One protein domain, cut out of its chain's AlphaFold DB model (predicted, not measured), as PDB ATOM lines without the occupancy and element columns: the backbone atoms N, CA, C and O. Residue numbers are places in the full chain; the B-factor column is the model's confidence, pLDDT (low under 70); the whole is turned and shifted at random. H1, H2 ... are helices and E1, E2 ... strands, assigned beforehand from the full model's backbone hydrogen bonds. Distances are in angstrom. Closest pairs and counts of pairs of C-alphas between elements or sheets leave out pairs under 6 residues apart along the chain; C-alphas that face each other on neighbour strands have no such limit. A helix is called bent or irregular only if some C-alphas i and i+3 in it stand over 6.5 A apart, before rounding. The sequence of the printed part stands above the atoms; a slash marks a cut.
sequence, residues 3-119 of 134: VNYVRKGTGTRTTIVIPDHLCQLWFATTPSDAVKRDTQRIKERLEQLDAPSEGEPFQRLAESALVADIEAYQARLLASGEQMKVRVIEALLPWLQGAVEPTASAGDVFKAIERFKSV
ATOM      1  N   VAL A   3     164.597  43.956 -35.817       83.44
ATOM      2  CA  VAL A   3     164.343  45.011 -36.815       83.44
ATOM      3  C   VAL A   3     163.999  46.317 -36.121       83.44
ATOM      4  O   VAL A   3     163.117  46.362 -35.267       83.44
ATOM      5  N   ASN A   4     164.701  47.385 -36.505       85.81
ATOM      6  CA  ASN A   4     164.443  48.741 -36.028       85.81
ATOM      7  C   ASN A   4     163.928  49.586 -37.194       85.81
ATOM      8  O   ASN A   4     164.594  49.682 -38.228       85.81
ATOM      9  N   TYR A   5     162.775  50.222 -37.023       80.38
ATOM     10  CA  TYR A   5     162.145  51.016 -38.079       80.38
ATOM     11  C   TYR A   5     161.230  52.100 -37.502       80.38
ATOM     12  O   TYR A   5     161.050  52.202 -36.285       80.38
ATOM     13  N   VAL A   6     160.702  52.948 -38.382       81.81
ATOM     14  CA  VAL A   6     159.802  54.051 -38.031       81.81
ATOM     15  C   VAL A   6     158.465  53.796 -38.708       81.81
ATOM     16  O   VAL A   6     158.409  53.703 -39.928       81.81
ATOM     17  N   ARG A   7     157.381  53.667 -37.936       80.56
ATOM     18  CA  ARG A   7     156.041  53.429 -38.502       80.56
ATOM     19  C   ARG A   7     155.598  54.649 -39.310       80.56
ATOM     20  O   ARG A   7     155.564  55.745 -38.747       80.56
ATOM     21  N   LYS A   8     155.209  54.483 -40.580       77.31
ATOM     22  CA  LYS A   8     154.843  55.624 -41.445       77.31
ATOM     23  C   LYS A   8     153.619  56.391 -40.937       77.31
ATOM     24  O   LYS A   8     153.625  57.613 -40.994       77.31
ATOM     25  N   GLY A   9     152.624  55.700 -40.377       71.75
ATOM     26  CA  GLY A   9     151.391  56.332 -39.890       71.75
ATOM     27  C   GLY A   9     151.526  57.127 -38.584       71.75
ATOM     28  O   GLY A   9     150.704  57.992 -38.313       71.75
ATOM     29  N   THR A  10     152.550  56.859 -37.763       78.44
ATOM     30  CA  THR A  10     152.676  57.468 -36.418       78.44
ATOM     31  C   THR A  10     154.032  58.114 -36.141       78.44
ATOM     32  O   THR A  10     154.200  58.747 -35.103       78.44
ATOM     33  N   GLY A  11     155.041  57.908 -36.994       79.19
ATOM     34  CA  GLY A  11     156.415  58.358 -36.746       79.19
ATOM     35  C   GLY A  11     157.109  57.658 -35.568       79.19
ATOM     36  O   GLY A  11     158.220  58.027 -35.192       79.19
ATOM     37  N   THR A  12     156.487  56.636 -34.970       83.06
ATOM     38  CA  THR A  12     157.008  55.983 -33.764       83.06
ATOM     39  C   THR A  12     158.158  55.041 -34.103       83.06
ATOM     40  O   THR A  12     157.996  54.082 -34.871       83.06
ATOM     41  N   ARG A  13     159.320  55.268 -33.479       84.12
ATOM     42  CA  ARG A  13     160.461  54.352 -33.570       84.12
ATOM     43  C   ARG A  13     160.125  53.053 -32.848       84.12
ATOM     44  O   ARG A  13     159.856  53.049 -31.652       84.12
ATOM     45  N   THR A  14     160.144  51.954 -33.587       83.88
ATOM     46  CA  THR A  14     159.724  50.640 -33.100       83.88
ATOM     47  C   THR A  14     160.834  49.627 -33.302       83.88
ATOM     48  O   THR A  14     161.572  49.669 -34.288       83.88
ATOM     49  N   THR A  15     160.956  48.731 -32.331       85.81
ATOM     50  CA  THR A  15     161.836  47.570 -32.395       85.81
ATOM     51  C   THR A  15     160.980  46.329 -32.248       85.81
ATOM     52  O   THR A  15     160.234  46.233 -31.276       85.81
ATOM     53  N   ILE A  16     161.102  45.396 -33.186       83.69
ATOM     54  CA  ILE A  16     160.469  44.079 -33.091       83.69
ATOM     55  C   ILE A  16     161.511  42.977 -33.255       83.69
ATOM     56  O   ILE A  16     162.589  43.196 -33.826       83.69
ATOM     57  N   VAL A  17     161.187  41.792 -32.752       83.75
ATOM     58  CA  VAL A  17     162.033  40.602 -32.869       83.75
ATOM     59  C   VAL A  17     161.250  39.535 -33.608       83.75
ATOM     60  O   VAL A  17     160.406  38.885 -33.020       83.75
ATOM     61  N   ILE A  18     161.518  39.349 -34.895       81.75
ATOM     62  CA  ILE A  18     160.832  38.327 -35.691       81.75
ATOM     63  C   ILE A  18     161.601  37.007 -35.555       81.75
ATOM     64  O   ILE A  18     162.829  37.027 -35.698       81.75
ATOM     65  N   PRO A  19     160.943  35.867 -35.296       81.81
ATOM     66  CA  PRO A  19     161.605  34.566 -35.291       81.81
ATOM     67  C   PRO A  19     162.310  34.260 -36.622       81.81
ATOM     68  O   PRO A  19     161.781  34.534 -37.697       81.81
ATOM     69  N   ASP A  20     163.512  33.679 -36.573       79.81
ATOM     70  CA  ASP A  20     164.332  33.481 -37.782       79.81
ATOM     71  C   ASP A  20     163.660  32.572 -38.819       79.81
ATOM     72  O   ASP A  20     163.787  32.814 -40.018       79.81
ATOM     73  N   HIS A  21     162.895  31.576 -38.373       77.25
ATOM     74  CA  HIS A  21     162.125  30.705 -39.259       77.25
ATOM     75  C   HIS A  21     161.015  31.452 -40.009       77.25
ATOM     76  O   HIS A  21     160.819  31.209 -41.197       77.25
ATOM     77  N   LEU A  22     160.339  32.400 -39.348       81.25
ATOM     78  CA  LEU A  22     159.304  33.223 -39.968       81.25
ATOM     79  C   LEU A  22     159.918  34.150 -41.018       81.25
ATOM     80  O   LEU A  22     159.407  34.238 -42.130       81.25
ATOM     81  N   CYS A  23     161.069  34.760 -40.714       81.62
ATOM     82  CA  CYS A  23     161.816  35.546 -41.695       81.62
ATOM     83  C   CYS A  23     162.187  34.708 -42.923       81.62
ATOM     84  O   CYS A  23     161.937  35.114 -44.052       81.62
ATOM     85  N   GLN A  24     162.795  33.540 -42.704       80.31
ATOM     86  CA  GLN A  24     163.303  32.695 -43.781       80.31
ATOM     87  C   GLN A  24     162.195  32.166 -44.691       80.31
ATOM     88  O   GLN A  24     162.376  32.157 -45.908       80.31
ATOM     89  N   LEU A  25     161.056  31.759 -44.125       81.94
ATOM     90  CA  LEU A  25     159.926  31.343 -44.944       81.94
ATOM     91  C   LEU A  25     159.313  32.527 -45.690       81.94
ATOM     92  O   LEU A  25     159.086  32.410 -46.889       81.94
ATOM     93  N   TRP A  26     159.127  33.674 -45.031       87.19
ATOM     94  CA  TRP A  26     158.602  34.871 -45.691       87.19
ATOM     95  C   TRP A  26     159.482  35.316 -46.868       87.19
ATOM     96  O   TRP A  26     158.966  35.662 -47.930       87.19
ATOM     97  N   PHE A  27     160.813  35.255 -46.736       83.19
ATOM     98  CA  PHE A  27     161.721  35.537 -47.855       83.19
ATOM     99  C   PHE A  27     161.534  34.569 -49.016       83.19
ATOM    100  O   PHE A  27     161.598  34.985 -50.170       83.19
ATOM    101  N   ALA A  28     161.288  33.298 -48.716       78.94
ATOM    102  CA  ALA A  28     161.072  32.296 -49.740       78.94
ATOM    103  C   ALA A  28     159.700  32.471 -50.422       78.94
ATOM    104  O   ALA A  28     159.607  32.326 -51.632       78.94
ATOM    105  N   THR A  29     158.645  32.864 -49.704       78.94
ATOM    106  CA  THR A  29     157.308  33.109 -50.286       78.94
ATOM    107  C   THR A  29     157.152  34.486 -50.930       78.94
ATOM    108  O   THR A  29     156.120  34.790 -51.522       78.94
ATOM    109  N   THR A  30     158.164  35.343 -50.821       74.75
ATOM    110  CA  THR A  30     158.209  36.649 -51.479       74.75
ATOM    111  C   THR A  30     159.478  36.739 -52.335       74.75
ATOM    112  O   THR A  30     160.416  37.464 -51.993       74.75
ATOM    113  N   PRO A  31     159.570  35.986 -53.445       64.69
ATOM    114  CA  PRO A  31     160.707  36.106 -54.348       64.69
ATOM    115  C   PRO A  31     160.765  37.533 -54.913       64.69
ATOM    116  O   PRO A  31     159.744  38.148 -55.210       64.69
ATOM    117  N   SER A  32     161.967  38.098 -54.987       64.19
ATOM    118  CA  SER A  32     162.209  39.436 -55.524       64.19
ATOM    119  C   SER A  32     163.451  39.401 -56.397       64.19
ATOM    120  O   SER A  32     164.478  38.865 -55.978       64.19
ATOM    121  N   ASP A  33     163.374  40.033 -57.567       54.91
ATOM    122  CA  ASP A  33     164.496  40.158 -58.509       54.91
ATOM    123  C   ASP A  33     165.652  40.990 -57.935       54.91
ATOM    124  O   ASP A  33     166.808  40.878 -58.351       54.91
ATOM    125  N   ALA A  34     165.361  41.818 -56.927       52.69
ATOM    126  CA  ALA A  34     166.343  42.606 -56.206       52.69
ATOM    127  C   ALA A  34     167.078  41.732 -55.178       52.69
ATOM    128  O   ALA A  34     166.849  41.798 -53.965       52.69
ATOM    129  N   VAL A  35     168.017  40.919 -55.665       51.12
ATOM    130  CA  VAL A  35     169.004  40.236 -54.824       51.12
ATOM    131  C   VAL A  35     169.808  41.304 -54.082       51.12
ATOM    132  O   VAL A  35     170.682  41.937 -54.673       51.12
ATOM    133  N   LYS A  36     169.501  41.475 -52.788       56.66
ATOM    134  CA  LYS A  36     170.220  42.198 -51.712       56.66
ATOM    135  C   LYS A  36     169.322  43.227 -51.022       56.66
ATOM    136  O   LYS A  36     169.367  44.412 -51.344       56.66
ATOM    137  N   ARG A  37     168.598  42.765 -49.993       72.81
ATOM    138  CA  ARG A  37     168.549  43.314 -48.612       72.81
ATOM    139  C   ARG A  37     167.307  42.770 -47.885       72.81
ATOM    140  O   ARG A  37     166.353  43.496 -47.623       72.81
ATOM    141  N   ASP A  38     167.351  41.505 -47.500       77.38
ATOM    142  CA  ASP A  38     166.314  40.799 -46.731       77.38
ATOM    143  C   ASP A  38     165.781  41.599 -45.526       77.38
ATOM    144  O   ASP A  38     164.579  41.839 -45.392       77.38
ATOM    145  N   THR A  39     166.671  42.143 -44.692       80.44
ATOM    146  CA  THR A  39     166.274  42.990 -43.552       80.44
ATOM    147  C   THR A  39     165.530  44.260 -43.975       80.44
ATOM    148  O   THR A  39     164.620  44.700 -43.275       80.44
ATOM    149  N   GLN A  40     165.906  44.856 -45.109       83.75
ATOM    150  CA  GLN A  40     165.270  46.070 -45.621       83.75
ATOM    151  C   GLN A  40     163.863  45.775 -46.147       83.75
ATOM    152  O   GLN A  40     162.956  46.553 -45.884       83.75
ATOM    153  N   ARG A  41     163.664  44.627 -46.803       86.38
ATOM    154  CA  ARG A  41     162.353  44.204 -47.313       86.38
ATOM    155  C   ARG A  41     161.351  43.970 -46.188       86.38
ATOM    156  O   ARG A  41     160.233  44.475 -46.240       86.38
ATOM    157  N   ILE A  42     161.775  43.271 -45.132       87.56
ATOM    158  CA  ILE A  42     160.947  43.116 -43.930       87.56
ATOM    159  C   ILE A  42     160.654  44.486 -43.319       87.56
ATOM    160  O   ILE A  42     159.509  44.784 -43.003       87.56
ATOM    161  N   LYS A  43     161.660  45.356 -43.196       87.75
ATOM    162  CA  LYS A  43     161.456  46.715 -42.687       87.75
ATOM    163  C   LYS A  43     160.410  47.488 -43.501       87.75
ATOM    164  O   LYS A  43     159.495  48.040 -42.908       87.75
ATOM    165  N   GLU A  44     160.509  47.495 -44.824       87.50
ATOM    166  CA  GLU A  44     159.558  48.178 -45.710       87.50
ATOM    167  C   GLU A  44     158.137  47.638 -45.554       87.50
ATOM    168  O   GLU A  44     157.190  48.420 -45.470       87.50
ATOM    169  N   ARG A  45     157.988  46.313 -45.431       88.25
ATOM    170  CA  ARG A  45     156.693  45.681 -45.170       88.25
ATOM    171  C   ARG A  45     156.097  46.116 -43.828       88.25
ATOM    172  O   ARG A  45     154.910  46.430 -43.764       88.25
ATOM    173  N   LEU A  46     156.912  46.170 -42.774       88.25
ATOM    174  CA  LEU A  46     156.497  46.574 -41.423       88.25
ATOM    175  C   LEU A  46     156.174  48.067 -41.317       88.25
ATOM    176  O   LEU A  46     155.334  48.469 -40.517       88.25
ATOM    177  N   GLU A  47     156.846  48.900 -42.109       86.81
ATOM    178  CA  GLU A  47     156.594  50.340 -42.179       86.81
ATOM    179  C   GLU A  47     155.213  50.678 -42.754       86.81
ATOM    180  O   GLU A  47     154.698  51.759 -42.464       86.81
ATOM    181  N   GLN A  48     154.634  49.772 -43.551       84.31
ATOM    182  CA  GLN A  48     153.291  49.891 -44.127       84.31
ATOM    183  C   GLN A  48     152.173  49.421 -43.186       84.31
ATOM    184  O   GLN A  48     151.008  49.580 -43.528       84.31
ATOM    185  N   LEU A  49     152.501  48.827 -42.035       85.75
ATOM    186  CA  LEU A  49     151.487  48.361 -41.091       85.75
ATOM    187  C   LEU A  49     150.848  49.533 -40.347       85.75
ATOM    188  O   LEU A  49     151.539  50.441 -39.865       85.75
ATOM    189  N   ASP A  50     149.529  49.457 -40.214       81.06
ATOM    190  CA  ASP A  50     148.737  50.384 -39.419       81.06
ATOM    191  C   ASP A  50     149.013  50.232 -37.914       81.06
ATOM    192  O   ASP A  50     149.791  49.388 -37.456       81.06
ATOM    193  N   ALA A  51     148.400  51.106 -37.116       78.81
ATOM    194  CA  ALA A  51     148.433  50.959 -35.671       78.81
ATOM    195  C   ALA A  51     147.744  49.641 -35.253       78.81
ATOM    196  O   ALA A  51     146.737  49.264 -35.850       78.81
ATOM    197  N   PRO A  52     148.267  48.944 -34.230       79.44
ATOM    198  CA  PRO A  52     147.633  47.742 -33.720       79.44
ATOM    199  C   PRO A  52     146.312  48.115 -33.054       79.44
ATOM    200  O   PRO A  52     146.163  49.220 -32.523       79.44
ATOM    201  N   SER A  53     145.366  47.180 -33.073       78.25
ATOM    202  CA  SER A  53     144.112  47.303 -32.336       78.25
ATOM    203  C   SER A  53     144.375  47.465 -30.835       78.25
ATOM    204  O   SER A  53     145.431  47.077 -30.326       78.25
ATOM    205  N   GLU A  54     143.422  48.057 -30.110       77.56
ATOM    206  CA  GLU A  54     143.562  48.251 -28.665       77.56
ATOM    207  C   GLU A  54     143.884  46.931 -27.953       77.56
ATOM    208  O   GLU A  54     143.211  45.920 -28.133       77.56
ATOM    209  N   GLY A  55     144.935  46.953 -27.131       75.19
ATOM    210  CA  GLY A  55     145.362  45.800 -26.338       75.19
ATOM    211  C   GLY A  55     146.267  44.799 -27.061       75.19
ATOM    212  O   GLY A  55     146.829  43.930 -26.391       75.19
ATOM    213  N   GLU A  56     146.490  44.922 -28.373       76.69
ATOM    214  CA  GLU A  56     147.412  44.035 -29.089       76.69
ATOM    215  C   GLU A  56     148.840  44.596 -29.165       76.69
ATOM    216  O   GLU A  56     149.059  45.751 -29.549       76.69
ATOM    217  N   PRO A  57     149.869  43.789 -28.841       82.81
ATOM    218  CA  PRO A  57     151.242  44.217 -29.029       82.81
ATOM    219  C   PRO A  57     151.554  44.307 -30.525       82.81
ATOM    220  O   PRO A  57     151.277  43.381 -31.286       82.81
ATOM    221  N   PHE A  58     152.245  45.374 -30.936       81.56
ATOM    222  CA  PHE A  58     152.691  45.541 -32.328       81.56
ATOM    223  C   PHE A  58     153.495  44.335 -32.844       81.56
ATOM    224  O   PHE A  58     153.467  44.023 -34.027       81.56
ATOM    225  N   GLN A  59     154.199  43.643 -31.945       84.94
ATOM    226  CA  GLN A  59     154.894  42.394 -32.237       84.94
ATOM    227  C   GLN A  59     153.966  41.349 -32.879       84.94
ATOM    228  O   GLN A  59     154.320  40.792 -33.911       84.94
ATOM    229  N   ARG A  60     152.768  41.131 -32.318       82.19
ATOM    230  CA  ARG A  60     151.798  40.185 -32.883       82.19
ATOM    231  C   ARG A  60     151.242  40.674 -34.209       82.19
ATOM    232  O   ARG A  60     151.151  39.886 -35.135       82.19
ATOM    233  N   LEU A  61     150.940  41.969 -34.329       85.06
ATOM    234  CA  LEU A  61     150.504  42.543 -35.605       85.06
ATOM    235  C   LEU A  61     151.541  42.294 -36.714       85.06
ATOM    236  O   LEU A  61     151.187  41.904 -37.822       85.06
ATOM    237  N   ALA A  62     152.821  42.501 -36.403       85.88
ATOM    238  CA  ALA A  62     153.918  42.260 -37.329       85.88
ATOM    239  C   ALA A  62     154.030  40.784 -37.729       85.88
ATOM    240  O   ALA A  62     154.150  40.489 -38.914       85.88
ATOM    241  N   GLU A  63     153.971  39.863 -36.767       86.19
ATOM    242  CA  GLU A  63     154.009  38.421 -37.037       86.19
ATOM    243  C   GLU A  63     152.810  37.975 -37.883       86.19
ATOM    244  O   GLU A  63     153.001  37.341 -38.921       86.19
ATOM    245  N   SER A  64     151.595  38.380 -37.505       86.12
ATOM    246  CA  SER A  64     150.365  38.070 -38.238       86.12
ATOM    247  C   SER A  64     150.396  38.598 -39.670       86.12
ATOM    248  O   SER A  64     149.954  37.908 -40.582       86.12
ATOM    249  N   ALA A  65     150.955  39.789 -39.900       88.00
ATOM    250  CA  ALA A  65     151.088  40.331 -41.247       88.00
ATOM    251  C   ALA A  65     152.031  39.499 -42.132       88.00
ATOM    252  O   ALA A  65     151.732  39.280 -43.303       88.00
ATOM    253  N   LEU A  66     153.149  39.013 -41.582       88.38
ATOM    254  CA  LEU A  66     154.069  38.143 -42.324       88.38
ATOM    255  C   LEU A  66     153.435  36.778 -42.622       88.38
ATOM    256  O   LEU A  66     153.629  36.246 -43.713       88.38
ATOM    257  N   VAL A  67     152.663  36.225 -41.681       87.31
ATOM    258  CA  VAL A  67     151.898  34.986 -41.895       87.31
ATOM    259  C   VAL A  67     150.838  35.182 -42.980       87.31
ATOM    260  O   VAL A  67     150.761  34.368 -43.895       87.31
ATOM    261  N   ALA A  68     150.097  36.290 -42.953       87.88
ATOM    262  CA  ALA A  68     149.100  36.599 -43.976       87.88
ATOM    263  C   ALA A  68     149.719  36.716 -45.382       87.88
ATOM    264  O   ALA A  68     149.133  36.249 -46.357       87.88
ATOM    265  N   ASP A  69     150.924  37.287 -45.503       88.12
ATOM    266  CA  ASP A  69     151.647  37.335 -46.781       88.12
ATOM    267  C   ASP A  69     152.017  35.916 -47.282       88.12
ATOM    268  O   ASP A  69     151.917  35.635 -48.479       88.12
ATOM    269  N   ILE A  70     152.421  35.014 -46.376       87.62
ATOM    270  CA  ILE A  70     152.726  33.601 -46.676       87.62
ATOM    271  C   ILE A  70     151.463  32.859 -47.140       87.62
ATOM    272  O   ILE A  70     151.500  32.159 -48.152       87.62
ATOM    273  N   GLU A  71     150.341  33.039 -46.442       88.25
ATOM    274  CA  GLU A  71     149.046  32.437 -46.789       88.25
ATOM    275  C   GLU A  71     148.520  32.959 -48.135       88.25
ATOM    276  O   GLU A  71     148.050  32.188 -48.973       88.25
ATOM    277  N   ALA A  72     148.667  34.260 -48.406       87.31
ATOM    278  CA  ALA A  72     148.307  34.844 -49.695       87.31
ATOM    279  C   ALA A  72     149.141  34.251 -50.842       87.31
ATOM    280  O   ALA A  72     148.621  34.004 -51.932       87.31
ATOM    281  N   TYR A  73     150.431  33.995 -50.606       85.88
ATOM    282  CA  TYR A  73     151.282  33.312 -51.575       85.88
ATOM    283  C   TYR A  73     150.860  31.851 -51.784       85.88
ATOM    284  O   TYR A  73     150.737  31.402 -52.924       85.88
ATOM    285  N   GLN A  74     150.558  31.126 -50.705       84.56
ATOM    286  CA  GLN A  74     150.032  29.762 -50.770       84.56
ATOM    287  C   GLN A  74     148.742  29.680 -51.599       84.56
ATOM    288  O   GLN A  74     148.599  28.778 -52.422       84.56
ATOM    289  N   ALA A  75     147.825  30.637 -51.435       85.00
ATOM    290  CA  ALA A  75     146.593  30.700 -52.219       85.00
ATOM    291  C   ALA A  75     146.865  30.868 -53.726       85.00
ATOM    292  O   ALA A  75     146.186  30.248 -54.547       85.00
ATOM    293  N   ARG A  76     147.888  31.647 -54.105       83.69
ATOM    294  CA  ARG A  76     148.310  31.784 -55.514       83.69
ATOM    295  C   ARG A  76     148.884  30.480 -56.065       83.69
ATOM    296  O   ARG A  76     148.529  30.099 -57.173       83.69
ATOM    297  N   LEU A  77     149.703  29.777 -55.281       82.50
ATOM    298  CA  LEU A  77     150.238  28.463 -55.659       82.50
ATOM    299  C   LEU A  77     149.134  27.415 -55.841       82.50
ATOM    300  O   LEU A  77     149.180  26.607 -56.766       82.50
ATOM    301  N   LEU A  78     148.123  27.428 -54.969       82.50
ATOM    302  CA  LEU A  78     146.943  26.575 -55.115       82.50
ATOM    303  C   LEU A  78     146.223  26.846 -56.440       82.50
ATOM    304  O   LEU A  78     145.867  25.898 -57.137       82.50
ATOM    305  N   ALA A  79     146.051  28.121 -56.799       82.19
ATOM    306  CA  ALA A  79     145.420  28.520 -58.054       82.19
ATOM    307  C   ALA A  79     146.245  28.124 -59.294       82.19
ATOM    308  O   ALA A  79     145.660  27.775 -60.315       82.19
ATOM    309  N   SER A  80     147.579  28.118 -59.198       79.69
ATOM    310  CA  SER A  80     148.484  27.723 -60.289       79.69
ATOM    311  C   SER A  80     148.771  26.215 -60.357       79.69
ATOM    312  O   SER A  80     149.571  25.779 -61.177       79.69
ATOM    313  N   GLY A  81     148.156  25.397 -59.494       79.81
ATOM    314  CA  GLY A  81     148.350  23.941 -59.496       79.81
ATOM    315  C   GLY A  81     149.652  23.452 -58.844       79.81
ATOM    316  O   GLY A  81     149.985  22.271 -58.937       79.81
ATOM    317  N   GLU A  82     150.361  24.314 -58.114       78.81
ATOM    318  CA  GLU A  82     151.667  24.055 -57.487       78.81
ATOM    319  C   GLU A  82     151.561  23.282 -56.153       78.81
ATOM    320  O   GLU A  82     152.038  23.692 -55.089       78.81
ATOM    321  N   GLN A  83     150.914  22.116 -56.201       76.00
ATOM    322  CA  GLN A  83     150.497  21.320 -55.036       76.00
ATOM    323  C   GLN A  83     151.643  20.928 -54.089       76.00
ATOM    324  O   GLN A  83     151.454  20.863 -52.874       76.00
ATOM    325  N   MET A  84     152.845  20.665 -54.614       74.44
ATOM    326  CA  MET A  84     153.995  20.309 -53.771       74.44
ATOM    327  C   MET A  84     154.415  21.483 -52.880       74.44
ATOM    328  O   MET A  84     154.699  21.295 -51.698       74.44
ATOM    329  N   LYS A  85     154.414  22.703 -53.426       71.44
ATOM    330  CA  LYS A  85     154.830  23.917 -52.714       71.44
ATOM    331  C   LYS A  85     153.827  24.279 -51.621       71.44
ATOM    332  O   LYS A  85     154.225  24.609 -50.507       71.44
ATOM    333  N   VAL A  86     152.536  24.107 -51.908       78.94
ATOM    334  CA  VAL A  86     151.452  24.268 -50.930       78.94
ATOM    335  C   VAL A  86     151.654  23.340 -49.734       78.94
ATOM    336  O   VAL A  86     151.679  23.816 -48.605       78.94
ATOM    337  N   ARG A  87     151.903  22.044 -49.966       76.44
ATOM    338  CA  ARG A  87     152.118  21.063 -48.883       76.44
ATOM    339  C   ARG A  87     153.302  21.407 -47.983       76.44
ATOM    340  O   ARG A  87     153.268  21.137 -46.786       76.44
ATOM    341  N   VAL A  88     154.362  21.989 -48.546       74.75
ATOM    342  CA  VAL A  88     155.523  22.422 -47.757       74.75
ATOM    343  C   VAL A  88     155.168  23.624 -46.880       74.75
ATOM    344  O   VAL A  88     155.542  23.640 -45.709       74.75
ATOM    345  N   ILE A  89     154.408  24.590 -47.404       78.50
ATOM    346  CA  ILE A  89     153.917  25.732 -46.618       78.50
ATOM    347  C   ILE A  89     152.959  25.258 -45.513       78.50
ATOM    348  O   ILE A  89     153.135  25.652 -44.363       78.50
ATOM    349  N   GLU A  90     152.024  24.349 -45.812       79.56
ATOM    350  CA  GLU A  90     151.111  23.743 -44.823       79.56
ATOM    351  C   GLU A  90     151.860  23.026 -43.698       79.56
ATOM    352  O   GLU A  90     151.490  23.139 -42.532       79.56
ATOM    353  N   ALA A  91     152.942  22.314 -44.026       74.75
ATOM    354  CA  ALA A  91     153.768  21.637 -43.032       74.75
ATOM    355  C   ALA A  91     154.559  22.614 -42.140       74.75
ATOM    356  O   ALA A  91     154.923  22.261 -41.016       74.75
ATOM    357  N   LEU A  92     154.843  23.825 -42.633       73.56
ATOM    358  CA  LEU A  92     155.637  24.842 -41.941       73.56
ATOM    359  C   LEU A  92     154.784  25.819 -41.118       73.56
ATOM    360  O   LEU A  92     155.215  26.213 -40.039       73.56
ATOM    361  N   LEU A  93     153.582  26.175 -41.585       73.62
ATOM    362  CA  LEU A  93     152.662  27.144 -40.966       73.62
ATOM    363  C   LEU A  93     152.428  26.944 -39.455       73.62
ATOM    364  O   LEU A  93     152.546  27.926 -38.715       73.62
ATOM    365  N   PRO A  94     152.184  25.715 -38.949       71.38
ATOM    366  CA  PRO A  94     151.976  25.482 -37.519       71.38
ATOM    367  C   PRO A  94     153.153  25.931 -36.644       71.38
ATOM    368  O   PRO A  94     152.956  26.374 -35.515       71.38
ATOM    369  N   TRP A  95     154.378  25.879 -37.175       65.38
ATOM    370  CA  TRP A  95     155.595  26.288 -36.472       65.38
ATOM    371  C   TRP A  95     155.755  27.809 -36.375       65.38
ATOM    372  O   TRP A  95     156.538  28.285 -35.557       65.38
ATOM    373  N   LEU A  96     155.032  28.572 -37.200       62.88
ATOM    374  CA  LEU A  96     155.168  30.028 -37.321       62.88
ATOM    375  C   LEU A  96     154.238  30.794 -36.381       62.88
ATOM    376  O   LEU A  96     154.565  31.903 -35.971       62.88
ATOM    377  N   GLN A  97     153.085  30.215 -36.036       60.72
ATOM    378  CA  GLN A  97     152.050  30.870 -35.226       60.72
ATOM    379  C   GLN A  97     152.330  30.810 -33.712       60.72
ATOM    380  O   GLN A  97     151.437  31.048 -32.902       60.72
ATOM    381  N   GLY A  98     153.549  30.438 -33.301       53.12
ATOM    382  CA  GLY A  98     153.888  30.238 -31.887       53.12
ATOM    383  C   GLY A  98     153.051  29.146 -31.201       53.12
ATOM    384  O   GLY A  98     152.995  29.105 -29.976       53.12
ATOM    385  N   ALA A  99     152.387  28.286 -31.985       44.22
ATOM    386  CA  ALA A  99     151.367  27.344 -31.528       44.22
ATOM    387  C   ALA A  99     151.919  25.967 -31.112       44.22
ATOM    388  O   ALA A  99     151.156  25.124 -30.643       44.22
ATOM    389  N   VAL A 100     153.224  25.719 -31.264       39.94
ATOM    390  CA  VAL A 100     153.851  24.444 -30.883       39.94
ATOM    391  C   VAL A 100     154.785  24.666 -29.696       39.94
ATOM    392  O   VAL A 100     155.684  25.506 -29.763       39.94
ATOM    393  N   GLU A 101     154.586  23.904 -28.615       39.91
ATOM    394  CA  GLU A 101     155.565  23.811 -27.527       39.91
ATOM    395  C   GLU A 101     156.955  23.452 -28.084       39.91
ATOM    396  O   GLU A 101     157.051  22.666 -29.035       39.91
ATOM    397  N   PRO A 102     158.046  23.994 -27.508       42.91
ATOM    398  CA  PRO A 102     159.392  23.912 -28.065       42.91
ATOM    399  C   PRO A 102     159.961  22.494 -27.924       42.91
ATOM    400  O   PRO A 102     160.784  22.212 -27.059       42.91
ATOM    401  N   THR A 103     159.513  21.582 -28.780       45.88
ATOM    402  CA  THR A 103     160.054  20.221 -28.895       45.88
ATOM    403  C   THR A 103     160.636  19.938 -30.274       45.88
ATOM    404  O   THR A 103     161.483  19.053 -30.380       45.88
ATOM    405  N   ALA A 104     160.308  20.723 -31.311       51.88
ATOM    406  CA  ALA A 104     161.142  20.733 -32.511       51.88
ATOM    407  C   ALA A 104     162.308  21.690 -32.354       51.88
ATOM    408  O   ALA A 104     162.170  22.859 -31.984       51.88
ATOM    409  N   SER A 105     163.477  21.169 -32.693       58.22
ATOM    410  CA  SER A 105     164.678  21.966 -32.781       58.22
ATOM    411  C   SER A 105     164.543  22.952 -33.946       58.22
ATOM    412  O   SER A 105     164.038  22.604 -35.015       58.22
ATOM    413  N   ALA A 106     165.043  24.179 -33.781       60.09
ATOM    414  CA  ALA A 106     165.119  25.156 -34.870       60.09
ATOM    415  C   ALA A 106     165.746  24.559 -36.152       60.09
ATOM    416  O   ALA A 106     165.383  24.942 -37.261       60.09
ATOM    417  N   GLY A 107     166.636  23.568 -36.006       63.22
ATOM    418  CA  GLY A 107     167.266  22.845 -37.109       63.22
ATOM    419  C   GLY A 107     166.301  22.066 -38.006       63.22
ATOM    420  O   GLY A 107     166.538  21.994 -39.211       63.22
ATOM    421  N   ASP A 108     165.209  21.518 -37.476       61.56
ATOM    422  CA  ASP A 108     164.238  20.773 -38.289       61.56
ATOM    423  C   ASP A 108     163.384  21.717 -39.141       61.56
ATOM    424  O   ASP A 108     163.123  21.433 -40.313       61.56
ATOM    425  N   VAL A 109     163.075  22.900 -38.603       64.38
ATOM    426  CA  VAL A 109     162.422  23.984 -39.345       64.38
ATOM    427  C   VAL A 109     163.332  24.493 -40.465       64.38
ATOM    428  O   VAL A 109     162.896  24.602 -41.611       64.38
ATOM    429  N   PHE A 110     164.621  24.717 -40.185       67.69
ATOM    430  CA  PHE A 110     165.581  25.116 -41.221       67.69
ATOM    431  C   PHE A 110     165.730  24.060 -42.323       67.69
ATOM    432  O   PHE A 110     165.748  24.421 -43.494       67.69
ATOM    433  N   LYS A 111     165.768  22.760 -41.999       68.44
ATOM    434  CA  LYS A 111     165.812  21.692 -43.018       68.44
ATOM    435  C   LYS A 111     164.578  21.692 -43.919       68.44
ATOM    436  O   LYS A 111     164.705  21.471 -45.121       68.44
ATOM    437  N   ALA A 112     163.393  21.910 -43.355       67.00
ATOM    438  CA  ALA A 112     162.159  21.984 -44.130       67.00
ATOM    439  C   ALA A 112     162.124  23.232 -45.035       67.00
ATOM    440  O   ALA A 112     161.729  23.129 -46.195       67.00
ATOM    441  N   ILE A 113     162.637  24.370 -44.557       69.44
ATOM    442  CA  ILE A 113     162.810  25.584 -45.370       69.44
ATOM    443  C   ILE A 113     163.849  25.378 -46.483       69.44
ATOM    444  O   ILE A 113     163.633  25.804 -47.613       69.44
ATOM    445  N   GLU A 114     164.970  24.713 -46.215       71.62
ATOM    446  CA  GLU A 114     165.965  24.422 -47.255       71.62
ATOM    447  C   GLU A 114     165.400  23.480 -48.326       71.62
ATOM    448  O   GLU A 114     165.601  23.707 -49.519       71.62
ATOM    449  N   ARG A 115     164.593  22.484 -47.929       66.50
ATOM    450  CA  ARG A 115     163.828  21.664 -48.883       66.50
ATOM    451  C   ARG A 115     162.895  22.520 -49.732       66.50
ATOM    452  O   ARG A 115     162.865  22.320 -50.940       66.50
ATOM    453  N   PHE A 116     162.202  23.489 -49.133       66.38
ATOM    454  CA  PHE A 116     161.361  24.437 -49.867       66.38
ATOM    455  C   PHE A 116     162.156  25.227 -50.918       66.38
ATOM    456  O   PHE A 116     161.782  25.226 -52.086       66.38
ATOM    457  N   LYS A 117     163.291  25.828 -50.537       66.88
ATOM    458  CA  LYS A 117     164.154  26.597 -51.455       66.88
ATOM    459  C   LYS A 117     164.749  25.755 -52.585       66.88
ATOM    460  O   LYS A 117     165.019  26.292 -53.653       66.88
ATOM    461  N   SER A 118     164.982  24.464 -52.336       65.75
ATOM    462  CA  SER A 118     165.559  23.533 -53.312       65.75
ATOM    463  C   SER A 118     164.586  23.085 -54.408       65.75
ATOM    464  O   SER A 118     165.021  22.488 -55.392       65.75
ATOM    465  N   VAL A 119     163.285  23.366 -54.259       63.22
ATOM    466  CA  VAL A 119     162.293  23.123 -55.313       63.22
ATOM    467  C   VAL A 119     162.452  24.209 -56.389       63.22
ATOM    468  O   VAL A 119     162.397  25.390 -56.047       63.22
TER     469      VAL A 119
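Overview. This is residues 3 to 119 of the 134 residues of an uncharacterized protein of Citrobacter freundii (UniProt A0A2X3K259). Four helices, H1, H3, H4 and H5, form a bundle, and the first part of long H3 reaches past it towards a small strand hairpin, E1 and E2. H2 packs beside E1, crosswise to H1. The printed part has 117 residues, mostly helix in its named elements, in the order E1, E2, H1, H2, H3, H4, H5; the two strands are antiparallel. It is compact, with a radius of gyration of the C-alphas of 14.9 A and spans of 41 by 36 by 26 A.

Along the chain. E1 is residues 3 to 6, from C-alpha 3 at (164.343, 45.011, -36.815), and E2 residues 13 to 17. H1 is residues 20 to 29, H2 residues 38 to 47. H3, residues 58 to 79, is 31.7 A long; H4, residues 83 to 96, 20.3 A; H5, residues 106 to 117, 16.7 A, ending at C-alpha 117 (164.154, 26.597, -51.455). H4 is irregular, but only just: C-alphas 91 and 94 are 7.0 A apart.

Arrangement. In hairpin E1 and E2, N 3 and O 16 are 2.9 A apart, within hydrogen-bond range. The closest C-alphas of E1 and H2, Tyr 5 and Lys 43, are 6.3 A apart; those of E2 and H3, Ile 16 and Gln 59, 5.9 A. H3 touches H1 with residues 63 to 73 alone, closest C-alphas Thr 29 and Ile 70 at 5.9 A. H3 and H4 form a helical hairpin, at 14 degrees, a shallow tilt, C-alphas Gln 74 and Val 86 closest at 5.7 A. H5 touches H4, C-alphas Val 88 and Phe 116 closest at 6.5 A, and H1, C-alphas Leu 25 and Ile 113 closest at 6.5 A. H3 and H5 are apart. In H1, H2, H3 and H5 every O i to N i+4 pair is within hydrogen-bond range; in H4, 7 of 10.

Size, cuts and confidence. C-alphas Gly 11 and Gly 81, the farthest apart, are 42.0 A apart. The printed part has no cut and no long link. pLDDT is under 70 in residues 31 to 36, 95 to 113 and 115 to 119.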